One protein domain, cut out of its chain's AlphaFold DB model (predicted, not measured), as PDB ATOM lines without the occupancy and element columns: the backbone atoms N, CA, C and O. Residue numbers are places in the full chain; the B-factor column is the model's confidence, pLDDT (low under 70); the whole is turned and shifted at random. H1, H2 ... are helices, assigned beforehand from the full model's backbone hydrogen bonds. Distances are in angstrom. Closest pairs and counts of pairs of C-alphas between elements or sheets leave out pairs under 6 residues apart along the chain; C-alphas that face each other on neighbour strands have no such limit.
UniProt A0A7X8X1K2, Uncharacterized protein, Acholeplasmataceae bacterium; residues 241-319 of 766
ATOM      1  N   GLN A 241     -27.471 -64.843 -37.304       39.72
ATOM      2  CA  GLN A 241     -27.664 -65.441 -35.968       39.72
ATOM      3  C   GLN A 241     -26.369 -65.802 -35.217       39.72
ATOM      4  O   GLN A 241     -26.374 -65.859 -33.988       39.72
ATOM      5  N   ASN A 242     -25.227 -65.949 -35.899       44.47
ATOM      6  CA  ASN A 242     -23.958 -66.369 -35.280       44.47
ATOM      7  C   ASN A 242     -22.861 -65.291 -35.337       44.47
ATOM      8  O   ASN A 242     -21.827 -65.429 -35.987       44.47
ATOM      9  N   TYR A 243     -23.058 -64.192 -34.608       48.56
ATOM     10  CA  TYR A 243     -22.151 -63.034 -34.653       48.56
ATOM     11  C   TYR A 243     -20.892 -63.125 -33.783       48.56
ATOM     12  O   TYR A 243     -19.998 -62.288 -33.908       48.56
ATOM     13  N   ASN A 244     -20.800 -64.110 -32.889       42.84
ATOM     14  CA  ASN A 244     -19.750 -64.143 -31.866       42.84
ATOM     15  C   ASN A 244     -18.376 -64.620 -32.379       42.84
ATOM     16  O   ASN A 244     -17.414 -64.612 -31.614       42.84
ATOM     17  N   ARG A 245     -18.255 -65.013 -33.656       46.34
ATOM     18  CA  ARG A 245     -17.011 -65.549 -34.250       46.34
ATOM     19  C   ARG A 245     -16.578 -64.862 -35.553       46.34
ATOM     20  O   ARG A 245     -15.820 -65.440 -36.324       46.34
ATOM     21  N   VAL A 246     -17.035 -63.638 -35.820       51.78
ATOM     22  CA  VAL A 246     -16.670 -62.932 -37.062       51.78
ATOM     23  C   VAL A 246     -15.270 -62.323 -36.929       51.78
ATOM     24  O   VAL A 246     -15.070 -61.374 -36.166       51.78
ATOM     25  N   LYS A 247     -14.293 -62.846 -37.680       52.84
ATOM     26  CA  LYS A 247     -13.037 -62.127 -37.939       52.84
ATOM     27  C   LYS A 247     -13.363 -60.960 -38.868       52.84
ATOM     28  O   LYS A 247     -13.726 -61.169 -40.018       52.84
ATOM     29  N   LEU A 248     -13.275 -59.735 -38.353       60.25
ATOM     30  CA  LEU A 248     -13.458 -58.535 -39.165       60.25
ATOM     31  C   LEU A 248     -12.252 -58.366 -40.092       60.25
ATOM     32  O   LEU A 248     -11.108 -58.384 -39.626       60.25
ATOM     33  N   ARG A 249     -12.505 -58.154 -41.386       66.12
ATOM     34  CA  ARG A 249     -11.454 -57.761 -42.330       66.12
ATOM     35  C   ARG A 249     -10.810 -56.434 -41.919       66.12
ATOM     36  O   ARG A 249     -11.419 -55.601 -41.242       66.12
ATOM     37  N   LYS A 250      -9.568 -56.204 -42.350       70.12
ATOM     38  CA  LYS A 250      -8.851 -54.954 -42.064       70.12
ATOM     39  C   LYS A 250      -9.571 -53.772 -42.731       70.12
ATOM     40  O   LYS A 250      -9.684 -53.727 -43.950       70.12
ATOM     41  N   LEU A 251     -10.041 -52.809 -41.935       75.69
ATOM     42  CA  LEU A 251     -10.764 -51.634 -42.437       75.69
ATOM     43  C   LEU A 251      -9.807 -50.575 -43.000       75.69
ATOM     44  O   LEU A 251      -8.880 -50.135 -42.307       75.69
ATOM     45  N   THR A 252     -10.072 -50.089 -44.216       81.94
ATOM     46  CA  THR A 252      -9.368 -48.919 -44.762       81.94
ATOM     47  C   THR A 252      -9.786 -47.637 -44.029       81.94
ATOM     48  O   THR A 252     -10.800 -47.589 -43.331       81.94
ATOM     49  N   ALA A 253      -9.033 -46.544 -44.194       82.31
ATOM     50  CA  ALA A 253      -9.433 -45.246 -43.638       82.31
ATOM     51  C   ALA A 253     -10.799 -44.770 -44.170       82.31
ATOM     52  O   ALA A 253     -11.582 -44.173 -43.429       82.31
ATOM     53  N   LYS A 254     -11.101 -45.084 -45.438       82.94
ATOM     54  CA  LYS A 254     -12.386 -44.783 -46.079       82.94
ATOM     55  C   LYS A 254     -13.525 -45.576 -45.435       82.94
ATOM     56  O   LYS A 254     -14.561 -44.986 -45.133       82.94
ATOM     57  N   ASP A 255     -13.304 -46.861 -45.159       80.50
ATOM     58  CA  ASP A 255     -14.279 -47.725 -44.482       80.50
ATOM     59  C   ASP A 255     -14.621 -47.207 -43.087       80.50
ATOM     60  O   ASP A 255     -15.792 -47.009 -42.768       80.50
ATOM     61  N   ARG A 256     -13.599 -46.896 -42.275       86.19
ATOM     62  CA  ARG A 256     -13.804 -46.368 -40.915       86.19
ATOM     63  C   ARG A 256     -14.660 -45.106 -40.925       86.19
ATOM     64  O   ARG A 256     -15.599 -44.995 -40.143       86.19
ATOM     65  N   LYS A 257     -14.360 -44.179 -41.842       88.31
ATOM     66  CA  LYS A 257     -15.116 -42.934 -42.008       88.31
ATOM     67  C   LYS A 257     -16.585 -43.220 -42.311       88.31
ATOM     68  O   LYS A 257     -17.455 -42.658 -41.663       88.31
ATOM     69  N   ARG A 258     -16.858 -44.100 -43.278       87.44
ATOM     70  CA  ARG A 258     -18.228 -44.416 -43.688       87.44
ATOM     71  C   ARG A 258     -19.022 -45.116 -42.579       87.44
ATOM     72  O   ARG A 258     -20.165 -44.737 -42.355       87.44
ATOM     73  N   ILE A 259     -18.429 -46.068 -41.852       88.00
ATOM     74  CA  ILE A 259     -19.098 -46.735 -40.720       88.00
ATOM     75  C   ILE A 259     -19.445 -45.726 -39.621       88.00
ATOM     76  O   ILE A 259     -20.569 -45.720 -39.129       88.00
ATOM     77  N   LEU A 260     -18.504 -44.848 -39.259       91.62
ATOM     78  CA  LEU A 260     -18.755 -43.807 -38.261       91.62
ATOM     79  C   LEU A 260     -19.845 -42.834 -38.721       91.62
ATOM     80  O   LEU A 260     -20.685 -42.462 -37.911       91.62
ATOM     81  N   THR A 261     -19.891 -42.481 -40.010       91.56
ATOM     82  CA  THR A 261     -20.990 -41.683 -40.575       91.56
ATOM     83  C   THR A 261     -22.339 -42.388 -40.436       91.56
ATOM     84  O   THR A 261     -23.300 -41.742 -40.029       91.56
ATOM     85  N   ILE A 262     -22.414 -43.693 -40.734       91.19
ATOM     86  CA  ILE A 262     -23.649 -44.485 -40.598       91.19
ATOM     87  C   ILE A 262     -24.095 -44.528 -39.134       91.19
ATOM     88  O   ILE A 262     -25.245 -44.239 -38.836       91.19
ATOM     89  N   LEU A 263     -23.198 -44.844 -38.197       92.31
ATOM     90  CA  LEU A 263     -23.548 -44.869 -36.772       92.31
ATOM     91  C   LEU A 263     -23.973 -43.482 -36.269       92.31
ATOM     92  O   LEU A 263     -24.875 -43.371 -35.445       92.31
ATOM     93  N   ASN A 264     -23.358 -42.418 -36.787       94.50
ATOM     94  CA  ASN A 264     -23.640 -41.050 -36.369       94.50
ATOM     95  C   ASN A 264     -24.952 -40.482 -36.932       94.50
ATOM     96  O   ASN A 264     -25.420 -39.465 -36.426       94.50
ATOM     97  N   SER A 265     -25.551 -41.096 -37.960       92.50
ATOM     98  CA  SER A 265     -26.846 -40.640 -38.491       92.50
ATOM     99  C   SER A 265     -28.015 -40.943 -37.555       92.50
ATOM    100  O   SER A 265     -29.114 -40.442 -37.775       92.50
ATOM    101  N   PHE A 266     -27.794 -41.758 -36.527       92.75
ATOM    102  CA  PHE A 266     -28.800 -42.100 -35.538       92.75
ATOM    103  C   PHE A 266     -28.743 -41.158 -34.337       92.75
ATOM    104  O   PHE A 266     -27.662 -40.802 -33.866       92.75
ATOM    105  N   ARG A 267     -29.914 -40.755 -33.837       89.94
ATOM    106  CA  ARG A 267     -30.046 -40.010 -32.581       89.94
ATOM    107  C   ARG A 267     -29.841 -40.968 -31.415       89.94
ATOM    108  O   ARG A 267     -30.406 -42.048 -31.421       89.94
ATOM    109  N   VAL A 268     -29.081 -40.563 -30.404       86.75
ATOM    110  CA  VAL A 268     -28.887 -41.395 -29.213       86.75
ATOM    111  C   VAL A 268     -30.164 -41.413 -28.372       86.75
ATOM    112  O   VAL A 268     -30.644 -40.363 -27.946       86.75
ATOM    113  N   ASP A 269     -30.695 -42.608 -28.136       84.62
ATOM    114  CA  ASP A 269     -31.812 -42.880 -27.232       84.62
ATOM    115  C   ASP A 269     -31.658 -44.267 -26.582       84.62
ATOM    116  O   ASP A 269     -30.733 -45.021 -26.903       84.62
ATOM    117  N   GLU A 270     -32.543 -44.596 -25.638       80.81
ATOM    118  CA  GLU A 270     -32.511 -45.871 -24.910       80.81
ATOM    119  C   GLU A 270     -32.569 -47.086 -25.850       80.81
ATOM    120  O   GLU A 270     -31.766 -48.007 -25.696       80.81
ATOM    121  N   ASN A 271     -33.432 -47.067 -26.869       78.75
ATOM    122  CA  ASN A 271     -33.622 -48.191 -27.790       78.75
ATOM    123  C   ASN A 271     -32.348 -48.495 -28.585       78.75
ATOM    124  O   ASN A 271     -31.931 -49.651 -28.678       78.75
ATOM    125  N   ILE A 272     -31.670 -47.464 -29.097       85.62
ATOM    126  CA  ILE A 272     -30.405 -47.631 -29.826       85.62
ATOM    127  C   ILE A 272     -29.306 -48.194 -28.929       85.62
ATOM    128  O   ILE A 272     -28.529 -49.057 -29.351       85.62
ATOM    129  N   ILE A 273     -29.235 -47.729 -27.680       85.75
ATOM    130  CA  ILE A 273     -28.264 -48.255 -26.724       85.75
ATOM    131  C   ILE A 273     -28.550 -49.726 -26.410       85.75
ATOM    132  O   ILE A 273     -27.609 -50.520 -26.347       85.75
ATOM    133  N   LEU A 274     -29.816 -50.114 -26.237       79.75
ATOM    134  CA  LEU A 274     -30.200 -51.505 -25.993       79.75
ATOM    135  C   LEU A 274     -29.847 -52.413 -27.180       79.75
ATOM    136  O   LEU A 274     -29.188 -53.438 -26.979       79.75
ATOM    137  N   ASP A 275     -30.167 -51.997 -28.407       81.06
ATOM    138  CA  ASP A 275     -29.784 -52.702 -29.637       81.06
ATOM    139  C   ASP A 275     -28.263 -52.893 -29.742       81.06
ATOM    140  O   ASP A 275     -27.769 -53.959 -30.134       81.06
ATOM    141  N   ALA A 276     -27.499 -51.859 -29.376       84.44
ATOM    142  CA  ALA A 276     -26.045 -51.917 -29.368       84.44
ATOM    143  C   ALA A 276     -25.507 -52.850 -28.269       84.44
ATOM    144  O   ALA A 276     -24.576 -53.624 -28.519       84.44
ATOM    145  N   LYS A 277     -26.108 -52.832 -27.071       81.50
ATOM    146  CA  LYS A 277     -25.746 -53.706 -25.940       81.50
ATOM    147  C   LYS A 277     -25.974 -55.180 -26.249       81.50
ATOM    148  O   LYS A 277     -25.097 -55.991 -25.947       81.50
ATOM    149  N   MET A 278     -27.075 -55.529 -26.924       75.94
ATOM    150  CA  MET A 278     -27.322 -56.901 -27.398       75.94
ATOM    151  C   MET A 278     -26.188 -57.429 -28.292       75.94
ATOM    152  O   MET A 278     -26.020 -58.635 -28.461       75.94
ATOM    153  N   GLN A 279     -25.379 -56.529 -28.855       78.62
ATOM    154  CA  GLN A 279     -24.304 -56.829 -29.793       78.62
ATOM    155  C   GLN A 279     -22.943 -56.332 -29.279       78.62
ATOM    156  O   GLN A 279     -22.027 -56.075 -30.064       78.62
ATOM    157  N   VAL A 280     -22.773 -56.231 -27.954       79.94
ATOM    158  CA  VAL A 280     -21.585 -55.647 -27.311       79.94
ATOM    159  C   VAL A 280     -20.267 -56.277 -27.772       79.94
ATOM    160  O   VAL A 280     -19.291 -55.563 -27.991       79.94
ATOM    161  N   ASN A 281     -20.220 -57.596 -27.985       76.88
ATOM    162  CA  ASN A 281     -19.007 -58.282 -28.447       76.88
ATOM    163  C   ASN A 281     -18.620 -57.873 -29.874       76.88
ATOM    164  O   ASN A 281     -17.442 -57.651 -30.156       76.88
ATOM    165  N   PHE A 282     -19.610 -57.714 -30.755       80.69
ATOM    166  CA  PHE A 282     -19.389 -57.204 -32.105       80.69
ATOM    167  C   PHE A 282     -18.818 -55.786 -32.054       80.69
ATOM    168  O   PHE A 282     -17.786 -55.523 -32.667       80.69
ATOM    169  N   PHE A 283     -19.422 -54.900 -31.261       83.19
ATOM    170  CA  PHE A 283     -18.952 -53.524 -31.137       83.19
ATOM    171  C   PHE A 283     -17.577 -53.419 -30.469       83.19
ATOM    172  O   PHE A 283     -16.762 -52.607 -30.904       83.19
ATOM    173  N   LYS A 284     -17.260 -54.266 -29.480       80.50
ATOM    174  CA  LYS A 284     -15.909 -54.359 -28.896       80.50
ATOM    175  C   LYS A 284     -14.871 -54.714 -29.960       80.50
ATOM    176  O   LYS A 284     -13.841 -54.048 -30.052       80.50
ATOM    177  N   ASN A 285     -15.149 -55.723 -30.787       77.62
ATOM    178  CA  ASN A 285     -14.263 -56.122 -31.882       77.62
ATOM    179  C   ASN A 285     -14.150 -55.030 -32.953       77.62
ATOM    180  O   ASN A 285     -13.050 -54.725 -33.407       77.62
ATOM    181  N   LEU A 286     -15.268 -54.399 -33.308       80.12
ATOM    182  CA  LEU A 286     -15.317 -53.321 -34.287       80.12
ATOM    183  C   LEU A 286     -14.555 -52.076 -33.806       80.12
ATOM    184  O   LEU A 286     -13.829 -51.454 -34.578       80.12
ATOM    185  N   ASN A 287     -14.638 -51.726 -32.520       84.00
ATOM    186  CA  ASN A 287     -13.947 -50.557 -31.981       84.00
ATOM    187  C   ASN A 287     -12.415 -50.708 -31.979       84.00
ATOM    188  O   ASN A 287     -11.718 -49.705 -32.128       84.00
ATOM    189  N   ARG A 288     -11.885 -51.942 -31.905       80.44
ATOM    190  CA  ARG A 288     -10.436 -52.209 -32.054       80.44
ATOM    191  C   ARG A 288      -9.878 -51.701 -33.385       80.44
ATOM    192  O   ARG A 288      -8.697 -51.387 -33.452       80.44
ATOM    193  N   VAL A 289     -10.720 -51.629 -34.420       79.12
ATOM    194  CA  VAL A 289     -10.340 -51.174 -35.764       79.12
ATOM    195  C   VAL A 289     -10.932 -49.813 -36.135       79.12
ATOM    196  O   VAL A 289     -10.326 -49.098 -36.926       79.12
ATOM    197  N   LEU A 290     -12.085 -49.415 -35.583       83.81
ATOM    198  CA  LEU A 290     -12.693 -48.103 -35.846       83.81
ATOM    199  C   LEU A 290     -12.005 -46.954 -35.106       83.81
ATOM    200  O   LEU A 290     -11.996 -45.837 -35.626       83.81
ATOM    201  N   HIS A 291     -11.481 -47.205 -33.900       83.56
ATOM    202  CA  HIS A 291     -11.038 -46.164 -32.964       83.56
ATOM    203  C   HIS A 291     -12.115 -45.089 -32.726       83.56
ATOM    204  O   HIS A 291     -11.831 -43.888 -32.701       83.56
ATOM    205  N   ALA A 292     -13.373 -45.511 -32.573       85.44
ATOM    206  CA  ALA A 292     -14.512 -44.602 -32.470       85.44
ATOM    207  C   ALA A 292     -14.443 -43.709 -31.219       85.44
ATOM    208  O   ALA A 292     -14.880 -42.564 -31.261       85.44
ATOM    209  N   LEU A 293     -13.829 -44.202 -30.137       88.25
ATOM    210  CA  LEU A 293     -13.693 -43.494 -28.859       88.25
ATOM    211  C   LEU A 293     -12.496 -42.523 -28.775       88.25
ATOM    212  O   LEU A 293     -12.035 -42.203 -27.680       88.25
ATOM    213  N   SER A 294     -11.974 -42.038 -29.902       88.56
ATOM    214  CA  SER A 294     -10.926 -41.008 -29.904       88.56
ATOM    215  C   SER A 294     -11.501 -39.600 -29.683       88.56
ATOM    216  O   SER A 294     -12.643 -39.311 -30.045       88.56
ATOM    217  N   ASN A 295     -10.692 -38.679 -29.145       88.44
ATOM    218  CA  ASN A 295     -11.091 -37.273 -28.969       88.44
ATOM    219  C   ASN A 295     -11.424 -36.572 -30.298       88.44
ATOM    220  O   ASN A 295     -12.276 -35.684 -30.332       88.44
ATOM    221  N   GLU A 296     -10.770 -36.964 -31.392       89.50
ATOM    222  CA  GLU A 296     -11.066 -36.453 -32.733       89.50
ATOM    223  C   GLU A 296     -12.454 -36.914 -33.203       89.50
ATOM    224  O   GLU A 296     -13.280 -36.100 -33.622       89.50
ATOM    225  N   ASN A 297     -12.750 -38.211 -33.059       90.94
ATOM    226  CA  ASN A 297     -14.037 -38.776 -33.456       90.94
ATOM    227  C   ASN A 297     -15.182 -38.310 -32.556       90.94
ATOM    228  O   ASN A 297     -16.283 -38.131 -33.063       90.94
ATOM    229  N   LYS A 298     -14.931 -37.998 -31.279       92.94
ATOM    230  CA  LYS A 298     -15.920 -37.357 -30.397       92.94
ATOM    231  C   LYS A 298     -16.478 -36.058 -30.990       92.94
ATOM    232  O   LYS A 298     -17.665 -35.791 -30.868       92.94
ATOM    233  N   LYS A 299     -15.629 -35.254 -31.643       93.19
ATOM    234  CA  LYS A 299     -16.052 -33.999 -32.291       93.19
ATOM    235  C   LYS A 299     -16.725 -34.243 -33.639       93.19
ATOM    236  O   LYS A 299     -17.663 -33.538 -33.993       93.19
ATOM    237  N   ARG A 300     -16.222 -35.209 -34.411       92.88
ATOM    238  CA  ARG A 300     -16.651 -35.448 -35.798       92.88
ATOM    239  C   ARG A 300     -17.894 -36.337 -35.917       92.88
ATOM    240  O   ARG A 300     -18.655 -36.176 -36.864       92.88
ATOM    241  N   TYR A 301     -18.074 -37.258 -34.975       95.44
ATOM    242  CA  TYR A 301     -19.144 -38.254 -34.922       95.44
ATOM    243  C   TYR A 301     -19.693 -38.380 -33.484       95.44
ATOM    244  O   TYR A 301     -19.547 -39.436 -32.858       95.44
ATOM    245  N   PRO A 302     -20.282 -37.304 -32.927       95.44
ATOM    246  CA  PRO A 302     -20.691 -37.252 -31.522       95.44
ATOM    247  C   PRO A 302     -21.686 -38.352 -31.132       95.44
ATOM    248  O   PRO A 302     -21.500 -38.984 -30.095       95.44
ATOM    249  N   ASN A 303     -22.673 -38.657 -31.980       94.75
ATOM    250  CA  ASN A 303     -23.681 -39.676 -31.675       94.75
ATOM    251  C   ASN A 303     -23.067 -41.081 -31.691       94.75
ATOM    252  O   ASN A 303     -23.312 -41.879 -30.792       94.75
ATOM    253  N   ALA A 304     -22.211 -41.382 -32.675       93.88
ATOM    254  CA  ALA A 304     -21.518 -42.672 -32.733       93.88
ATOM    255  C   ALA A 304     -20.589 -42.875 -31.524       93.88
ATOM    256  O   ALA A 304     -20.504 -43.981 -30.984       93.88
ATOM    257  N   TYR A 305     -19.903 -41.807 -31.099       94.50
ATOM    258  CA  TYR A 305     -19.077 -41.815 -29.894       94.50
ATOM    259  C   TYR A 305     -19.925 -42.110 -28.657       94.50
ATOM    260  O   TYR A 305     -19.572 -42.997 -27.886       94.50
ATOM    261  N   GLU A 306     -21.037 -41.398 -28.474       92.25
ATOM    262  CA  GLU A 306     -21.907 -41.552 -27.308       92.25
ATOM    263  C   GLU A 306     -22.530 -42.953 -27.236       92.25
ATOM    264  O   GLU A 306     -22.433 -43.590 -26.186       92.25
ATOM    265  N   ILE A 307     -23.035 -43.491 -28.356       91.38
ATOM    266  CA  ILE A 307     -23.569 -44.864 -28.430       91.38
ATOM    267  C   ILE A 307     -22.540 -45.872 -27.911       91.38
ATOM    268  O   ILE A 307     -22.823 -46.668 -27.015       91.38
ATOM    269  N   LEU A 308     -21.318 -45.829 -28.446       90.81
ATOM    270  CA  LEU A 308     -20.271 -46.786 -28.086       90.81
ATOM    271  C   LEU A 308     -19.724 -46.539 -26.677       90.81
ATOM    272  O   LEU A 308     -19.420 -47.495 -25.965       90.81
ATOM    273  N   ASN A 309     -19.628 -45.278 -26.250       91.50
ATOM    274  CA  ASN A 309     -19.180 -44.925 -24.909       91.50
ATOM    275  C   ASN A 309     -20.147 -45.471 -23.856       91.50
ATOM    276  O   ASN A 309     -19.709 -46.119 -22.910       91.50
ATOM    277  N   THR A 310     -21.454 -45.285 -24.039       88.88
ATOM    278  CA  THR A 310     -22.459 -45.807 -23.109       88.88
ATOM    279  C   THR A 310     -22.484 -47.336 -23.095       88.88
ATOM    280  O   THR A 310     -22.554 -47.934 -22.023       88.88
ATOM    281  N   VAL A 311     -22.362 -47.996 -24.252       86.00
ATOM    282  CA  VAL A 311     -22.329 -49.469 -24.331       86.00
ATOM    283  C   VAL A 311     -21.119 -50.063 -23.602       86.00
ATOM    284  O   VAL A 311     -21.245 -51.121 -22.985       86.00
ATOM    285  N   PHE A 312     -19.949 -49.419 -23.666       86.44
ATOM    286  CA  PHE A 312     -18.720 -49.964 -23.080       86.44
ATOM    287  C   PHE A 312     -18.447 -49.504 -21.647       86.44
ATOM    288  O   PHE A 312     -17.951 -50.303 -20.856       86.44
ATOM    289  N   ASN A 313     -18.760 -48.248 -21.322       85.69
ATOM    290  CA  ASN A 313     -18.352 -47.605 -20.070       85.69
ATOM    291  C   ASN A 313     -19.521 -47.360 -19.102       85.69
ATOM    292  O   ASN A 313     -19.282 -47.153 -17.918       85.69
ATOM    293  N   GLU A 314     -20.775 -47.432 -19.564       82.19
ATOM    294  CA  GLU A 314     -21.977 -47.262 -18.728       82.19
ATOM    295  C   GLU A 314     -22.962 -48.447 -18.892       82.19
ATOM    296  O   GLU A 314     -24.154 -48.253 -19.170       82.19
ATOM    297  N   PRO A 315     -22.512 -49.711 -18.723       69.31
ATOM    298  CA  PRO A 315     -23.312 -50.889 -19.065       69.31
ATOM    299  C   PRO A 315     -24.592 -51.030 -18.229       69.31
ATOM    300  O   PRO A 315     -25.551 -51.629 -18.708       69.31
ATOM    301  N   ASN A 316     -24.661 -50.419 -17.044       74.50
ATOM    302  CA  ASN A 316     -25.822 -50.498 -16.149       74.50
ATOM    303  C   ASN A 316     -26.834 -49.359 -16.343       74.50
ATOM    304  O   ASN A 316     -27.881 -49.364 -15.712       74.50
ATOM    305  N   LYS A 317     -26.558 -48.390 -17.225       75.12
ATOM    306  CA  LYS A 317     -27.431 -47.219 -17.418       75.12
ATOM    307  C   LYS A 317     -28.810 -47.547 -18.005       75.12
ATOM    308  O   LYS A 317     -29.740 -46.779 -17.819       75.12
ATOM    309  N   TYR A 318     -28.925 -48.677 -18.705       71.62
ATOM    310  CA  TYR A 318     -30.154 -49.124 -19.370       71.62
ATOM    311  C   TYR A 318     -30.269 -50.645 -19.256       71.62
ATOM    312  O   TYR A 318     -29.306 -51.344 -19.592       71.62
ATOM    313  N   GLN A 319     -31.420 -51.142 -18.810       72.44
ATOM    314  CA  GLN A 319     -31.709 -52.568 -18.647       72.44
ATOM    315  C   GLN A 319     -32.363 -53.129 -19.918       72.44
ATOM    316  O   GLN A 319     -33.287 -52.524 -20.455       72.44
TER     317      GLN A 319
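This is residues 241 to 319 of the 766 residues of an uncharacterized protein of Acholeplasmataceae bacterium (UniProt A0A7X8X1K2). Five short helices make a compact, crossed packing: H1 and H3 pack on one side of H5, H1 on its residues 302 to 305 and H3 on its residues 308 to 312, H2 packs on another side of H5, and H4 makes a corner with the beginning of H5. Before H1, residues 241 to 252 run along the outside with no named element. The printed part has 79 residues, with five named helices in the order H1, H2, H3, H4, H5 and no named strand, and its class is all helix. The whole is compact, with a radius of gyration of the C-alphas of 12.2 A, and it spans 34 by 32 by 19 A.

After residues 241 to 252 comes H1, residues 253 to 264. H2, residues 270 to 277, is apart from H1. H3, residues 280 to 290, only just touches H1, with 3 pairs of C-alphas within 8 A; the closest are those of Arg 256 and Leu 290, 5.5 A apart, and the helices run opposite ways at a steep tilt of 43 degrees. H2 and H3 are close but not clearly touching, with the C-alphas of Ala 276 and Phe 283 the closest at 7.5 A. H4, residues 295 to 300, is apart from H2 and from H3 and is near H1. H5, residues 302 to 313, is the hub and touches the four other helices. With residues 302 to 305 it touches H1, about perpendicular at 85 degrees; the closest C-alphas are those of Asn 264 and Ala 304, 4.5 A apart. With residues 307 to 311 it touches H2 at a steep tilt of 60 degrees, the same way, closest at the C-alphas of Lys 277 and Val 311, 5.7 A. With residues 308 to 312 it touches H3 at a steep tilt of 53 degrees, opposite ways, closest at the C-alphas of Val 280 and Val 311, 6.9 A. H4 and H5 touch only at the corner, and only just, with 3 pairs of C-alphas within 8 A; the closest are those of Lys 298 and Tyr 305, 5.5 A apart. In H1, H2 and H5 every O i to N i+4 pair is within hydrogen-bond range, against 6 of 7 in H3 and 1 of 2 in H4.

H1, residues 253 to 264, begins at C-alpha 253 (-9.433, -45.246, -43.638) and is 16.5 A long from first to last C-alpha. H2, residues 270 to 277, measures 10.4 A, and H3, residues 280 to 290, 14.5 A, ending at C-alpha 290 (-12.693, -48.103, -35.846). H4, residues 295 to 300, measures 9.0 A. H5, residues 302 to 313, measures 15.6 A and ends at C-alpha 313 (-18.352, -47.605, -20.070).

The two C-alphas farthest apart, those of Thr 252 and Gln 319, are 34.6 A apart. The printed part has no cut, and the four links between its helices are tight. The mean pLDDT of the printed part is 81.1; residues 241 to 249 and residue 315 of this predicted model are under 70.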